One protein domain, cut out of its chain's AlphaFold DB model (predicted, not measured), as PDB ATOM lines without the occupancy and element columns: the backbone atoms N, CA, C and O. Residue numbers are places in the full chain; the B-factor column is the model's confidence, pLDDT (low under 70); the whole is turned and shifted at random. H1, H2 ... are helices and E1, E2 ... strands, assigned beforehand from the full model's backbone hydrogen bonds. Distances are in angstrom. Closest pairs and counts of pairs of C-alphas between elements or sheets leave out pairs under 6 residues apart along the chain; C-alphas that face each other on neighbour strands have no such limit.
ATOM      1  N   HIS A   2     170.596 229.743 144.735       34.75
ATOM      2  CA  HIS A   2     170.828 229.359 146.151       34.75
ATOM      3  C   HIS A   2     172.011 230.041 146.887       34.75
ATOM      4  O   HIS A   2     172.040 230.048 148.114       34.75
ATOM      5  N   VAL A   3     172.969 230.652 146.179       40.97
ATOM      6  CA  VAL A   3     174.175 231.272 146.784       40.97
ATOM      7  C   VAL A   3     173.866 232.583 147.532       40.97
ATOM      8  O   VAL A   3     174.547 232.923 148.502       40.97
ATOM      9  N   GLU A   4     172.827 233.314 147.116       45.59
ATOM     10  CA  GLU A   4     172.443 234.596 147.728       45.59
ATOM     11  C   GLU A   4     171.662 234.420 149.037       45.59
ATOM     12  O   GLU A   4     171.904 235.159 149.992       45.59
ATOM     13  N   HIS A   5     170.823 233.382 149.138       41.81
ATOM     14  CA  HIS A   5     170.058 233.076 150.354       41.81
ATOM     15  C   HIS A   5     170.938 232.666 151.546       41.81
ATOM     16  O   HIS A   5     170.600 232.965 152.688       41.81
ATOM     17  N   LEU A   6     172.099 232.052 151.294       44.22
ATOM     18  CA  LEU A   6     173.039 231.618 152.336       44.22
ATOM     19  C   LEU A   6     174.079 232.690 152.718       44.22
ATOM     20  O   LEU A   6     174.976 232.418 153.511       44.22
ATOM     21  N   LYS A   7     174.006 233.905 152.145       53.03
ATOM     22  CA  LYS A   7     174.999 234.988 152.334       53.03
ATOM     23  C   LYS A   7     176.459 234.552 152.095       53.03
ATOM     24  O   LYS A   7     177.377 235.233 152.546       53.03
ATOM     25  N   LEU A   8     176.701 233.471 151.345       49.03
ATOM     26  CA  LEU A   8     178.040 232.894 151.135       49.03
ATOM     27  C   LEU A   8     179.001 233.880 150.456       49.03
ATOM     28  O   LEU A   8     180.201 233.849 150.709       49.03
ATOM     29  N   ARG A   9     178.465 234.828 149.678       57.28
ATOM     30  CA  ARG A   9     179.230 235.929 149.069       57.28
ATOM     31  C   ARG A   9     179.764 236.966 150.061       57.28
ATOM     32  O   ARG A   9     180.642 237.734 149.694       57.28
ATOM     33  N   ARG A  10     179.263 237.010 151.303       66.12
ATOM     34  CA  ARG A  10     179.766 237.924 152.346       66.12
ATOM     35  C   ARG A  10     181.031 237.404 153.033       66.12
ATOM     36  O   ARG A  10     181.706 238.171 153.706       66.12
ATOM     37  N   SER A  11     181.348 236.117 152.880       72.19
ATOM     38  CA  SER A  11     182.560 235.506 153.429       72.19
ATOM     39  C   SER A  11     183.619 235.386 152.337       72.19
ATOM     40  O   SER A  11     183.444 234.620 151.391       72.19
ATOM     41  N   ALA A  12     184.738 236.103 152.487       77.62
ATOM     42  CA  ALA A  12     185.868 236.031 151.555       77.62
ATOM     43  C   ALA A  12     186.395 234.591 151.402       77.62
ATOM     44  O   ALA A  12     186.705 234.154 150.297       77.62
ATOM     45  N   ARG A  13     186.400 233.821 152.500       70.25
ATOM     46  CA  ARG A  13     186.782 232.400 152.519       70.25
ATOM     47  C   ARG A  13     185.821 231.517 151.729       70.25
ATOM     48  O   ARG A  13     186.261 230.714 150.914       70.25
ATOM     49  N   ALA A  14     184.515 231.672 151.949       67.62
ATOM     50  CA  ALA A  14     183.516 230.868 151.246       67.62
ATOM     51  C   ALA A  14     183.474 231.217 149.752       67.62
ATOM     52  O   ALA A  14     183.454 230.315 148.919       67.62
ATOM     53  N   ALA A  15     183.534 232.507 149.409       70.19
ATOM     54  CA  ALA A  15     183.623 232.960 148.026       70.19
ATOM     55  C   ALA A  15     184.862 232.384 147.323       70.19
ATOM     56  O   ALA A  15     184.738 231.867 146.216       70.19
ATOM     57  N   PHE A  16     186.026 232.399 147.986       78.12
ATOM     58  CA  PHE A  16     187.263 231.804 147.473       78.12
ATOM     59  C   PHE A  16     187.124 230.311 147.165       78.12
ATOM     60  O   PHE A  16     187.424 229.881 146.051       78.12
ATOM     61  N   VAL A  17     186.625 229.527 148.125       73.38
ATOM     62  CA  VAL A  17     186.455 228.075 147.965       73.38
ATOM     63  C   VAL A  17     185.447 227.759 146.864       73.38
ATOM     64  O   VAL A  17     185.748 226.972 145.969       73.38
ATOM     65  N   ILE A  18     184.278 228.406 146.883       69.94
ATOM     66  CA  ILE A  18     183.219 228.186 145.888       69.94
ATOM     67  C   ILE A  18     183.722 228.530 144.489       69.94
ATOM     68  O   ILE A  18     183.535 227.739 143.571       69.94
ATOM     69  N   ALA A  19     184.390 229.674 144.320       73.50
ATOM     70  CA  ALA A  19     184.921 230.068 143.024       73.50
ATOM     71  C   ALA A  19     185.970 229.071 142.526       73.50
ATOM     72  O   ALA A  19     185.946 228.686 141.361       73.50
ATOM     73  N   ARG A  20     186.878 228.612 143.395       74.06
ATOM     74  CA  ARG A  20     187.932 227.675 142.999       74.06
ATOM     75  C   ARG A  20     187.374 226.302 142.622       74.06
ATOM     76  O   ARG A  20     187.762 225.773 141.585       74.06
ATOM     77  N   LEU A  21     186.446 225.762 143.412       76.12
ATOM     78  CA  LEU A  21     185.805 224.474 143.131       76.12
ATOM     79  C   LEU A  21     184.911 224.541 141.892       76.12
ATOM     80  O   LEU A  21     184.971 223.650 141.055       76.12
ATOM     81  N   ALA A  22     184.150 225.621 141.713       74.88
ATOM     82  CA  ALA A  22     183.317 225.801 140.527       74.88
ATOM     83  C   ALA A  22     184.144 225.904 139.234       74.88
ATOM     84  O   ALA A  22     183.726 225.368 138.214       74.88
ATOM     85  N   LYS A  23     185.329 226.543 139.258       77.44
ATOM     86  CA  LYS A  23     186.249 226.566 138.100       77.44
ATOM     87  C   LYS A  23     186.757 225.159 137.753       77.44
ATOM     88  O   LYS A  23     186.855 224.831 136.574       77.44
ATOM     89  N   LEU A  24     187.066 224.341 138.764       73.69
ATOM     90  CA  LEU A  24     187.508 222.954 138.573       73.69
ATOM     91  C   LEU A  24     186.381 222.076 138.016       73.69
ATOM     92  O   LEU A  24     186.585 221.388 137.021       73.69
ATOM     93  N   GLU A  25     185.186 222.171 138.597       76.94
ATOM     94  CA  GLU A  25     184.001 221.438 138.141       76.94
ATOM     95  C   GLU A  25     183.617 221.827 136.709       76.94
ATOM     96  O   GLU A  25     183.295 220.975 135.885       76.94
ATOM     97  N   LEU A  26     183.720 223.116 136.368       73.12
ATOM     98  CA  LEU A  26     183.449 223.583 135.015       73.12
ATOM     99  C   LEU A  26     184.424 222.976 133.999       73.12
ATOM    100  O   LEU A  26     183.991 222.494 132.955       73.12
ATOM    101  N   ALA A  27     185.723 222.949 134.316       75.75
ATOM    102  CA  ALA A  27     186.727 222.303 133.475       75.75
ATOM    103  C   ALA A  27     186.449 220.806 133.306       75.75
ATOM    104  O   ALA A  27     186.479 220.319 132.176       75.75
ATOM    105  N   ALA A  28     186.112 220.103 134.391       71.75
ATOM    106  CA  ALA A  28     185.753 218.689 134.355       71.75
ATOM    107  C   ALA A  28     184.495 218.427 133.505       71.75
ATOM    108  O   ALA A  28     184.507 217.541 132.654       71.75
ATOM    109  N   SER A  29     183.443 219.238 133.661       71.56
ATOM    110  CA  SER A  29     182.182 219.091 132.919       71.56
ATOM    111  C   SER A  29     182.330 219.315 131.409       71.56
ATOM    112  O   SER A  29     181.655 218.664 130.614       71.56
ATOM    113  N   LEU A  30     183.235 220.214 131.010       70.75
ATOM    114  CA  LEU A  30     183.532 220.520 129.609       70.75
ATOM    115  C   LEU A  30     184.612 219.608 129.014       70.75
ATOM    116  O   LEU A  30     184.866 219.681 127.814       70.75
ATOM    117  N   GLY A  31     185.284 218.801 129.839       73.00
ATOM    118  CA  GLY A  31     186.404 217.960 129.419       73.00
ATOM    119  C   GLY A  31     187.631 218.734 128.917       73.00
ATOM    120  O   GLY A  31     188.506 218.136 128.298       73.00
ATOM    121  N   SER A  32     187.709 220.053 129.142       79.56
ATOM    122  CA  SER A  32     188.863 220.871 128.744       79.56
ATOM    123  C   SER A  32     189.001 222.142 129.578       79.56
ATOM    124  O   SER A  32     188.070 222.952 129.674       79.56
ATOM    125  N   ARG A  33     190.214 222.391 130.093       85.69
ATOM    126  CA  ARG A  33     190.541 223.650 130.796       85.69
ATOM    127  C   ARG A  33     190.398 224.866 129.888       85.69
ATOM    128  O   ARG A  33     189.837 225.879 130.295       85.69
ATOM    129  N   SER A  34     190.836 224.746 128.636       89.12
ATOM    130  CA  SER A  34     190.781 225.841 127.659       89.12
ATOM    131  C   SER A  34     189.345 226.250 127.300       89.12
ATOM    132  O   SER A  34     189.060 227.425 127.055       89.12
ATOM    133  N   ALA A  35     188.414 225.288 127.272       80.94
ATOM    134  CA  ALA A  35     186.996 225.553 127.058       80.94
ATOM    135  C   ALA A  35     186.385 226.261 128.274       80.94
ATOM    136  O   ALA A  35     185.708 227.274 128.104       80.94
ATOM    137  N   ALA A  36     186.705 225.800 129.488       82.12
ATOM    138  CA  ALA A  36     186.271 226.454 130.719       82.12
ATOM    139  C   ALA A  36     186.789 227.894 130.833       82.12
ATOM    140  O   ALA A  36     186.017 228.793 131.143       82.12
ATOM    141  N   GLU A  37     188.054 228.164 130.508       88.56
ATOM    142  CA  GLU A  37     188.611 229.525 130.525       88.56
ATOM    143  C   GLU A  37     187.968 230.465 129.498       88.56
ATOM    144  O   GLU A  37     187.878 231.675 129.718       88.56
ATOM    145  N   ARG A  38     187.539 229.946 128.344       87.50
ATOM    146  CA  ARG A  38     186.756 230.733 127.381       87.50
ATOM    147  C   ARG A  38     185.376 231.057 127.937       87.50
ATOM    148  O   ARG A  38     184.991 232.219 127.896       87.50
ATOM    149  N   LEU A  39     184.694 230.073 128.518       78.56
ATOM    150  CA  LEU A  39     183.358 230.257 129.076       78.56
ATOM    151  C   LEU A  39     183.360 231.212 130.284       78.56
ATOM    152  O   LEU A  39     182.499 232.077 130.400       78.56
ATOM    153  N   LEU A  40     184.389 231.143 131.136       80.44
ATOM    154  CA  LEU A  40     184.562 232.041 132.285       80.44
ATOM    155  C   LEU A  40     184.793 233.514 131.901       80.44
ATOM    156  O   LEU A  40     184.701 234.377 132.773       80.44
ATOM    157  N   ARG A  41     185.097 233.820 130.630       85.88
ATOM    158  CA  ARG A  41     185.193 235.202 130.124       85.88
ATOM    159  C   ARG A  41     183.837 235.804 129.759       85.88
ATOM    160  O   ARG A  41     183.759 237.015 129.558       85.88
ATOM    161  N   GLU A  42     182.780 235.001 129.674       80.31
ATOM    162  CA  GLU A  42     181.437 235.505 129.409       80.31
ATOM    163  C   GLU A  42     180.867 236.236 130.631       80.31
ATOM    164  O   GLU A  42     181.086 235.861 131.786       80.31
ATOM    165  N   SER A  43     180.069 237.278 130.381       77.00
ATOM    166  CA  SER A  43     179.437 238.086 131.433       77.00
ATOM    167  C   SER A  43     178.521 237.266 132.349       77.00
ATOM    168  O   SER A  43     178.399 237.576 133.536       77.00
ATOM    169  N   SER A  44     177.942 236.180 131.831       73.31
ATOM    170  CA  SER A  44     177.126 235.202 132.562       73.31
ATOM    171  C   SER A  44     177.875 234.523 133.722       73.31
ATOM    172  O   SER A  44     177.243 234.130 134.703       73.31
ATOM    173  N   TRP A  45     179.210 234.448 133.664       69.31
ATOM    174  CA  TRP A  45     180.078 233.851 134.689       69.31
ATOM    175  C   TRP A  45     180.800 234.884 135.559       69.31
ATOM    176  O   TRP A  45     181.507 234.516 136.501       69.31
ATOM    177  N   GLY A  46     180.571 236.179 135.319       66.62
ATOM    178  CA  GLY A  46     181.205 237.278 136.057       66.62
ATOM    179  C   GLY A  46     180.957 237.241 137.569       66.62
ATOM    180  O   GLY A  46     181.739 237.781 138.347       66.62
ATOM    181  N   TRP A  47     179.914 236.534 138.009       68.75
ATOM    182  CA  TRP A  47     179.610 236.325 139.422       68.75
ATOM    183  C   TRP A  47     180.625 235.450 140.172       68.75
ATOM    184  O   TRP A  47     180.653 235.492 141.403       68.75
ATOM    185  N   LEU A  48     181.418 234.640 139.460       66.75
ATOM    186  CA  LEU A  48     182.433 233.767 140.050       66.75
ATOM    187  C   LEU A  48     183.685 234.554 140.467       66.75
ATOM    188  O   LEU A  48     184.313 234.231 141.475       66.75
ATOM    189  N   GLY A  49     184.017 235.595 139.696       73.81
ATOM    190  CA  GLY A  49     185.123 236.516 139.941       73.81
ATOM    191  C   GLY A  49     186.489 235.853 140.171       73.81
ATOM    192  O   GLY A  49     186.756 234.708 139.784       73.81
ATOM    193  N   ASP A  50     187.370 236.607 140.831       81.81
ATOM    194  CA  ASP A  50     188.638 236.109 141.370       81.81
ATOM    195  C   ASP A  50     188.798 236.550 142.836       81.81
ATOM    196  O   ASP A  50     189.566 237.463 143.150       81.81
ATOM    197  N   PRO A  51     187.975 235.987 143.744       80.94
ATOM    198  CA  PRO A  51     188.047 236.303 145.166       80.94
ATOM    199  C   PRO A  51     189.459 236.049 145.699       80.94
ATOM    200  O   PRO A  51     190.094 235.055 145.353       80.94
ATOM    201  N   LYS A  52     189.939 236.939 146.571       83.12
ATOM    202  CA  LYS A  52     191.245 236.826 147.226       83.12
ATOM    203  C   LYS A  52     191.065 236.550 148.710       83.12
ATOM    204  O   LYS A  52     190.158 237.089 149.345       83.12
ATOM    205  N   LEU A  53     191.939 235.710 149.253       82.38
ATOM    206  CA  LEU A  53     192.026 235.491 150.691       82.38
ATOM    207  C   LEU A  53     192.871 236.584 151.362       82.38
ATOM    208  O   LEU A  53     193.717 237.191 150.697       82.38
ATOM    209  N   PRO A  54     192.669 236.827 152.670       80.75
ATOM    210  CA  PRO A  54     193.583 237.633 153.469       80.75
ATOM    211  C   PRO A  54     195.020 237.099 153.408       80.75
ATOM    212  O   PRO A  54     195.240 235.897 153.234       80.75
ATOM    213  N   ALA A  55     195.997 237.991 153.590       71.31
ATOM    214  CA  ALA A  55     197.384 237.584 153.795       71.31
ATOM    215  C   ALA A  55     197.474 236.604 154.983       71.31
ATOM    216  O   ALA A  55     196.730 236.733 155.954       71.31
ATOM    217  N   ASP A  56     198.342 235.596 154.863       72.38
ATOM    218  CA  ASP A  56     198.560 234.516 155.841       72.38
ATOM    219  C   ASP A  56     197.403 233.518 156.050       72.38
ATOM    220  O   ASP A  56     197.506 232.613 156.889       72.38
ATOM    221  N   ASP A  57     196.326 233.606 155.262       79.31
ATOM    222  CA  ASP A  57     195.227 232.648 155.338       79.31
ATOM    223  C   ASP A  57     195.634 231.270 154.786       79.31
ATOM    224  O   ASP A  57     195.883 231.077 153.592       79.31
ATOM    225  N   GLN A  58     195.667 230.281 155.678       79.75
ATOM    226  CA  GLN A  58     196.087 228.915 155.368       79.75
ATOM    227  C   GLN A  58     195.079 228.152 154.499       79.75
ATOM    228  O   GLN A  58     195.408 227.088 153.977       79.75
ATOM    229  N   LEU A  59     193.865 228.685 154.310       75.31
ATOM    230  CA  LEU A  59     192.836 228.078 153.469       75.31
ATOM    231  C   LEU A  59     193.277 227.969 152.006       75.31
ATOM    232  O   LEU A  59     192.923 226.999 151.343       75.31
ATOM    233  N   GLY A  60     194.066 228.925 151.511       78.50
ATOM    234  CA  GLY A  60     194.589 228.886 150.145       78.50
ATOM    235  C   GLY A  60     195.546 227.714 149.938       78.50
ATOM    236  O   GLY A  60     195.368 226.934 149.006       78.50
ATOM    237  N   ALA A  61     196.507 227.556 150.851       79.94
ATOM    238  CA  ALA A  61     197.461 226.449 150.845       79.94
ATOM    239  C   ALA A  61     196.765 225.094 151.056       79.94
ATOM    240  O   ALA A  61     197.042 224.135 150.342       79.94
ATOM    241  N   ALA A  62     195.805 225.028 151.984       74.56
ATOM    242  CA  ALA A  62     195.029 223.820 152.239       74.56
ATOM    243  C   ALA A  62     194.185 223.409 151.025       74.56
ATOM    244  O   ALA A  62     194.203 222.247 150.627       74.56
ATOM    245  N   LEU A  63     193.485 224.358 150.397       75.19
ATOM    246  CA  LEU A  63     192.683 224.078 149.210       75.19
ATOM    247  C   LEU A  63     193.568 223.666 148.032       75.19
ATOM    248  O   LEU A  63     193.242 222.702 147.351       75.19
ATOM    249  N   ALA A  64     194.707 224.336 147.831       81.19
ATOM    250  CA  ALA A  64     195.671 223.966 146.800       81.19
ATOM    251  C   ALA A  64     196.211 222.543 146.998       81.19
ATOM    252  O   ALA A  64     196.327 221.807 146.023       81.19
ATOM    253  N   ALA A  65     196.488 222.141 148.243       74.12
ATOM    254  CA  ALA A  65     196.917 220.787 148.575       74.12
ATOM    255  C   ALA A  65     195.829 219.744 148.282       74.12
ATOM    256  O   ALA A  65     196.112 218.738 147.631       74.12
ATOM    257  N   VAL A  66     194.583 220.004 148.691       71.50
ATOM    258  CA  VAL A  66     193.441 219.101 148.459       71.50
ATOM    259  C   VAL A  66     193.104 218.980 146.969       71.50
ATOM    260  O   VAL A  66     192.741 217.902 146.513       71.50
ATOM    261  N   THR A  67     193.273 220.049 146.187       73.50
ATOM    262  CA  THR A  67     193.004 220.043 144.738       73.50
ATOM    263  C   THR A  67     194.251 219.802 143.882       73.50
ATOM    264  O   THR A  67     194.230 220.063 142.681       73.50
ATOM    265  N   SER A  68     195.370 219.388 144.482       78.38
ATOM    266  CA  SER A  68     196.661 219.267 143.786       78.38
ATOM    267  C   SER A  68     196.730 218.070 142.839       78.38
ATOM    268  O   SER A  68     197.527 218.073 141.900       78.38
ATOM    269  N   ARG A  69     195.903 217.047 143.079       74.62
ATOM    270  CA  ARG A  69     195.876 215.814 142.296       74.62
ATOM    271  C   ARG A  69     194.632 215.749 141.431       74.62
ATOM    272  O   ARG A  69     193.512 215.874 141.922       74.62
ATOM    273  N   ALA A  70     194.855 215.508 140.145       78.56
ATOM    274  CA  ALA A  70     193.798 215.298 139.173       78.56
ATOM    275  C   ALA A  70     193.992 213.961 138.449       78.56
ATOM    276  O   ALA A  70     195.120 213.542 138.190       78.56
ATOM    277  N   ALA A  71     192.883 213.321 138.104       78.00
ATOM    278  CA  ALA A  71     192.788 212.110 137.308       78.00
ATOM    279  C   ALA A  71     191.840 212.334 136.113       78.00
ATOM    280  O   ALA A  71     191.028 213.269 136.126       78.00
ATOM    281  N   PRO A  72     191.931 211.506 135.058       77.06
ATOM    282  CA  PRO A  72     190.934 211.481 133.992       77.06
ATOM    283  C   PRO A  72     189.537 211.241 134.575       77.06
ATOM    284  O   PRO A  72     189.371 210.387 135.445       77.06
ATOM    285  N   CYS A  73     188.535 211.988 134.110       71.75
ATOM    286  CA  CYS A  73     187.161 211.817 134.584       71.75
ATOM    287  C   CYS A  73     186.545 210.507 134.076       71.75
ATOM    288  O   CYS A  73     185.744 209.876 134.765       71.75
ATOM    289  N   ARG A  74     186.935 210.084 132.871       76.00
ATOM    290  CA  ARG A  74     186.567 208.820 132.238       76.00
ATOM    291  C   ARG A  74     187.792 208.152 131.607       76.00
ATOM    292  O   ARG A  74     188.754 208.830 131.234       76.00
ATOM    293  N   PRO A  75     187.768 206.817 131.448       72.06
ATOM    294  CA  PRO A  75     188.784 206.112 130.678       72.06
ATOM    295  C   PRO A  75     188.843 206.650 129.240       72.06
ATOM    296  O   PRO A  75     187.846 206.596 128.524       72.06
ATOM    297  N   GLY A  76     190.007 207.155 128.826       72.69
ATOM    298  CA  GLY A  76     190.227 207.722 127.490       72.69
ATOM    299  C   GLY A  76     190.141 209.250 127.398       72.69
ATOM    300  O   GLY A  76     190.382 209.783 126.317       72.69
ATOM    301  N   ASP A  77     189.852 209.959 128.496       75.88
ATOM    302  CA  ASP A  77     189.902 211.424 128.497       75.88
ATOM    303  C   ASP A  77     191.343 211.929 128.318       75.88
ATOM    304  O   ASP A  77     192.282 211.434 128.946       75.88
ATOM    305  N   ALA A  78     191.508 212.948 127.473       79.69
ATOM    306  CA  ALA A  78     192.816 213.506 127.126       79.69
ATOM    307  C   ALA A  78     193.450 214.341 128.253       79.69
ATOM    308  O   ALA A  78     194.674 214.454 128.324       79.69
ATOM    309  N   GLU A  79     192.637 214.931 129.134       80.81
ATOM    310  CA  GLU A  79     193.096 215.780 130.237       80.81
ATOM    311  C   GLU A  79     192.679 215.188 131.603       80.81
ATOM    312  O   GLU A  79     191.520 214.801 131.785       80.81
ATOM    313  N   PRO A  80     193.576 215.164 132.611       82.81
ATOM    314  CA  PRO A  80     193.210 214.837 133.984       82.81
ATOM    315  C   PRO A  80     192.562 216.056 134.660       82.81
ATOM    316  O   PRO A  80     193.235 217.041 134.998       82.81
ATOM    317  N   LEU A  81     191.239 216.004 134.825       74.44
ATOM    318  CA  LEU A  81     190.415 217.136 135.273       74.44
ATOM    319  C   LEU A  81     189.584 216.851 136.522       74.44
ATOM    320  O   LEU A  81     189.216 217.795 137.218       74.44
ATOM    321  N   CYS A  82     189.325 215.585 136.835       72.12
ATOM    322  CA  CYS A  82     188.596 215.203 138.033       72.12
ATOM    323  C   CYS A  82     189.547 215.118 139.220       72.12
ATOM    324  O   CYS A  82     190.675 214.652 139.081       72.12
ATOM    325  N   LEU A  83     189.112 215.571 140.393       72.00
ATOM    326  CA  LEU A  83     189.924 215.470 141.602       72.00
ATOM    327  C   LEU A  83     190.136 213.998 141.961       72.00
ATOM    328  O   LEU A  83     189.187 213.218 141.989       72.00
ATOM    329  N   ALA A  84     191.389 213.631 142.207       67.38
ATOM    330  CA  ALA A  84     191.739 212.307 142.700       67.38
ATOM    331  C   ALA A  84     191.853 212.355 144.222       67.38
ATOM    332  O   ALA A  84     192.483 213.273 144.748       67.38
ATOM    333  N   ASP A  85     191.298 211.362 144.914       55.66
ATOM    334  CA  ASP A  85     191.378 211.276 146.372       55.66
ATOM    335  C   ASP A  85     192.837 211.040 146.814       55.66
ATOM    336  O   ASP A  85     193.396 209.974 146.530       55.66
ATOM    337  N   PRO A  86     193.498 212.009 147.484       56.34
ATOM    338  CA  PRO A  86     194.853 211.809 147.980       56.34
ATOM    339  C   PRO A  86     194.831 210.887 149.204       56.34
ATOM    340  O   PRO A  86     193.935 210.976 150.047       56.34
ATOM    341  N   THR A  87     195.853 210.041 149.364       62.16
ATOM    342  CA  THR A  87     196.076 209.401 150.667       62.16
ATOM    343  C   THR A  87     196.457 210.459 151.709       62.16
ATOM    344  O   THR A  87     196.830 211.586 151.381       62.16
ATOM    345  N   PHE A  88     196.388 210.113 152.995       56.88
ATOM    346  CA  PHE A  88     196.801 211.039 154.052       56.88
ATOM    347  C   PHE A  88     198.270 211.473 153.908       56.88
ATOM    348  O   PHE A  88     198.601 212.631 154.151       56.88
ATOM    349  N   GLU A  89     199.138 210.567 153.455       69.50
ATOM    350  CA  GLU A  89     200.552 210.854 153.195       69.50
ATOM    351  C   GLU A  89     200.703 211.868 152.062       69.50
ATOM    352  O   GLU A  89     201.377 212.887 152.211       69.50
ATOM    353  N   ASP A  90     199.979 211.627 150.969       70.44
ATOM    354  CA  ASP A  90     199.945 212.506 149.806       70.44
ATOM    355  C   ASP A  90     199.425 213.900 150.161       70.44
ATOM    356  O   ASP A  90     199.902 214.902 149.627       70.44
ATOM    357  N   LEU A  91     198.442 213.974 151.061       70.56
ATOM    358  CA  LEU A  91     197.878 215.227 151.539       70.56
ATOM    359  C   LEU A  91     198.877 215.998 152.404       70.56
ATOM    360  O   LEU A  91     199.032 217.197 152.193       70.56
ATOM    361  N   LEU A  92     199.568 215.345 153.347       75.44
ATOM    362  CA  LEU A  92     200.591 215.997 154.175       75.44
ATOM    363  C   LEU A  92     201.751 216.521 153.326       75.44
ATOM    364  O   LEU A  92     202.190 217.657 153.510       75.44
ATOM    365  N   GLU A  93     202.192 215.733 152.348       82.25
ATOM    366  CA  GLU A  93     203.212 216.162 151.400       82.25
ATOM    367  C   GLU A  93     202.725 217.365 150.575       82.25
ATOM    368  O   GLU A  93     203.426 218.369 150.442       82.25
ATOM    369  N   SER A  94     201.487 217.307 150.078       79.69
ATOM    370  CA  SER A  94     200.880 218.391 149.298       79.69
ATOM    371  C   SER A  94     200.666 219.659 150.130       79.69
ATOM    372  O   SER A  94     200.846 220.756 149.607       79.69
ATOM    373  N   LEU A  95     200.341 219.534 151.421       80.50
ATOM    374  CA  LEU A  95     200.252 220.649 152.369       80.50
ATOM    375  C   LEU A  95     201.622 221.301 152.574       80.50
ATOM    376  O   LEU A  95     201.726 222.527 152.505       80.50
ATOM    377  N   GLY A  96     202.673 220.496 152.752       82.56
ATOM    378  CA  GLY A  96     204.050 220.980 152.831       82.56
ATOM    379  C   GLY A  96     204.465 221.744 151.571       82.56
ATOM    380  O   GLY A  96     204.911 222.888 151.660       82.56
ATOM    381  N   ARG A  97     204.232 221.165 150.382       86.50
ATOM    382  CA  ARG A  97     204.529 221.814 149.090       86.50
ATOM    383  C   ARG A  97     203.710 223.085 148.854       86.50
ATOM    384  O   ARG A  97     204.219 224.034 148.267       86.50
ATOM    385  N   ALA A  98     202.463 223.123 149.322       83.19
ATOM    386  CA  ALA A  98     201.596 224.296 149.235       83.19
ATOM    387  C   ALA A  98     201.959 225.404 150.244       83.19
ATOM    388  O   ALA A  98     201.307 226.449 150.261       83.19
ATOM    389  N   GLY A  99     202.981 225.199 151.084       84.31
ATOM    390  CA  GLY A  99     203.430 226.177 152.074       84.31
ATOM    391  C   GLY A  99     202.486 226.316 153.271       84.31
ATOM    392  O   GLY A  99     202.477 227.364 153.918       84.31
TER     393      GLY A  99
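What this domain is: This is residues 2 to 99 of the 327 residues of an uncharacterized protein of Acidobacteria bacterium 13_1_40CM_2_64_6 (UniProt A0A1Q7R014). A long helix, H2, runs through the middle of a loosely joined arrangement, with the short helix H3 turned across its last part and E2 of a small two-strand hairpin, E1 and E2, packed on residues 24 to 30. H4 runs the same way as H2 and comes close to it where Leu 59 nears Arg 13, H5 packs on H4 at a steep tilt and is apart from H2, the four-residue H1 is apart from the other named elements, and a long stretch without a named element, residues 40 to 57, leads from H3 to H4. The printed part has 98 residues with five named helices and two named strands, in the order H1, H2, H3, H4, E1, E2, H5; the sheet has the order E1 - E2 and is antiparallel. The class is mostly helix. The whole is only just compact, close to loose, with a radius of gyration of the C-alphas of 14.7 A and spans of 35 by 33 by 21 A.

How they stand to each other: H1, residues 2 to 5, touches no helix, and a short link of six residues joins it to H2, residues 12 to 30, from which it is apart. A tight link of two residues leads from H2 to H3, residues 33 to 39. H2 touches H3 with residues 23 to 30 alone; the closest C-alphas, of Ala 27 and Arg 33, are 4.9 A apart, and the lines of the two helices stand at 72 degrees, only just about perpendicular. H4, residues 58 to 66, is close to H2 but not clearly touching it: the closest C-alphas, of Arg 13 and Leu 59, are 7.5 A apart, and the two helices run the same way at a shallow tilt of 21 degrees. E1, residues 70 to 72, and E2, residues 80 to 83, form a hairpin of antiparallel neighbours, with 120 degrees between their directions. Within hydrogen-bond range across this pair are N 71 and O 82, at 2.8 A, and N 81 and O 71, at 3.0 A. E2 has 6 pairs of C-alphas within 8 A of H2, the closest being Ala 28 and Leu 81 at 5.0 A, while E1 and H2 are apart. H5, residues 88 to 97, touches H4; their closest C-alphas, of Ala 65 and Ser 94, are 4.7 A apart, and they run opposite ways at a steep tilt of 52 degrees. H5 is apart from H2 and from H3. In H2, H3, H4 and H5 every O i to N i+4 pair is within hydrogen-bond range; H1 is too short for such a pair, and its one O i to N i+3 pair is not within range.

Where its parts are: H1 begins at C-alpha 2, printed at (170.828, 229.359, 146.151). H2 is the longest helix and measures 27.0 A from C-alpha 12, at (185.868, 236.031, 151.555), to C-alpha 30, at (183.532, 220.520, 129.609). H3 measures 9.9 A and H4 12.3 A. E1 measures 7.0 A and E2 8.3 A. H5 measures 14.2 A and ends at C-alpha 97, at (204.529, 221.814, 149.090).

The domain as a whole: The two C-alphas farthest apart, those of Ser 43 and Glu 89, are 40.8 A from each other. The printed part has no cut. The link from H3 to H4 is long, with 18 residues. The mean pLDDT of the printed part is 73.1; 21 residues are under 70, namely residues 2 to 10, 14, 18, 45 to 48 and 84 to 89, and the mean of H1 is 41.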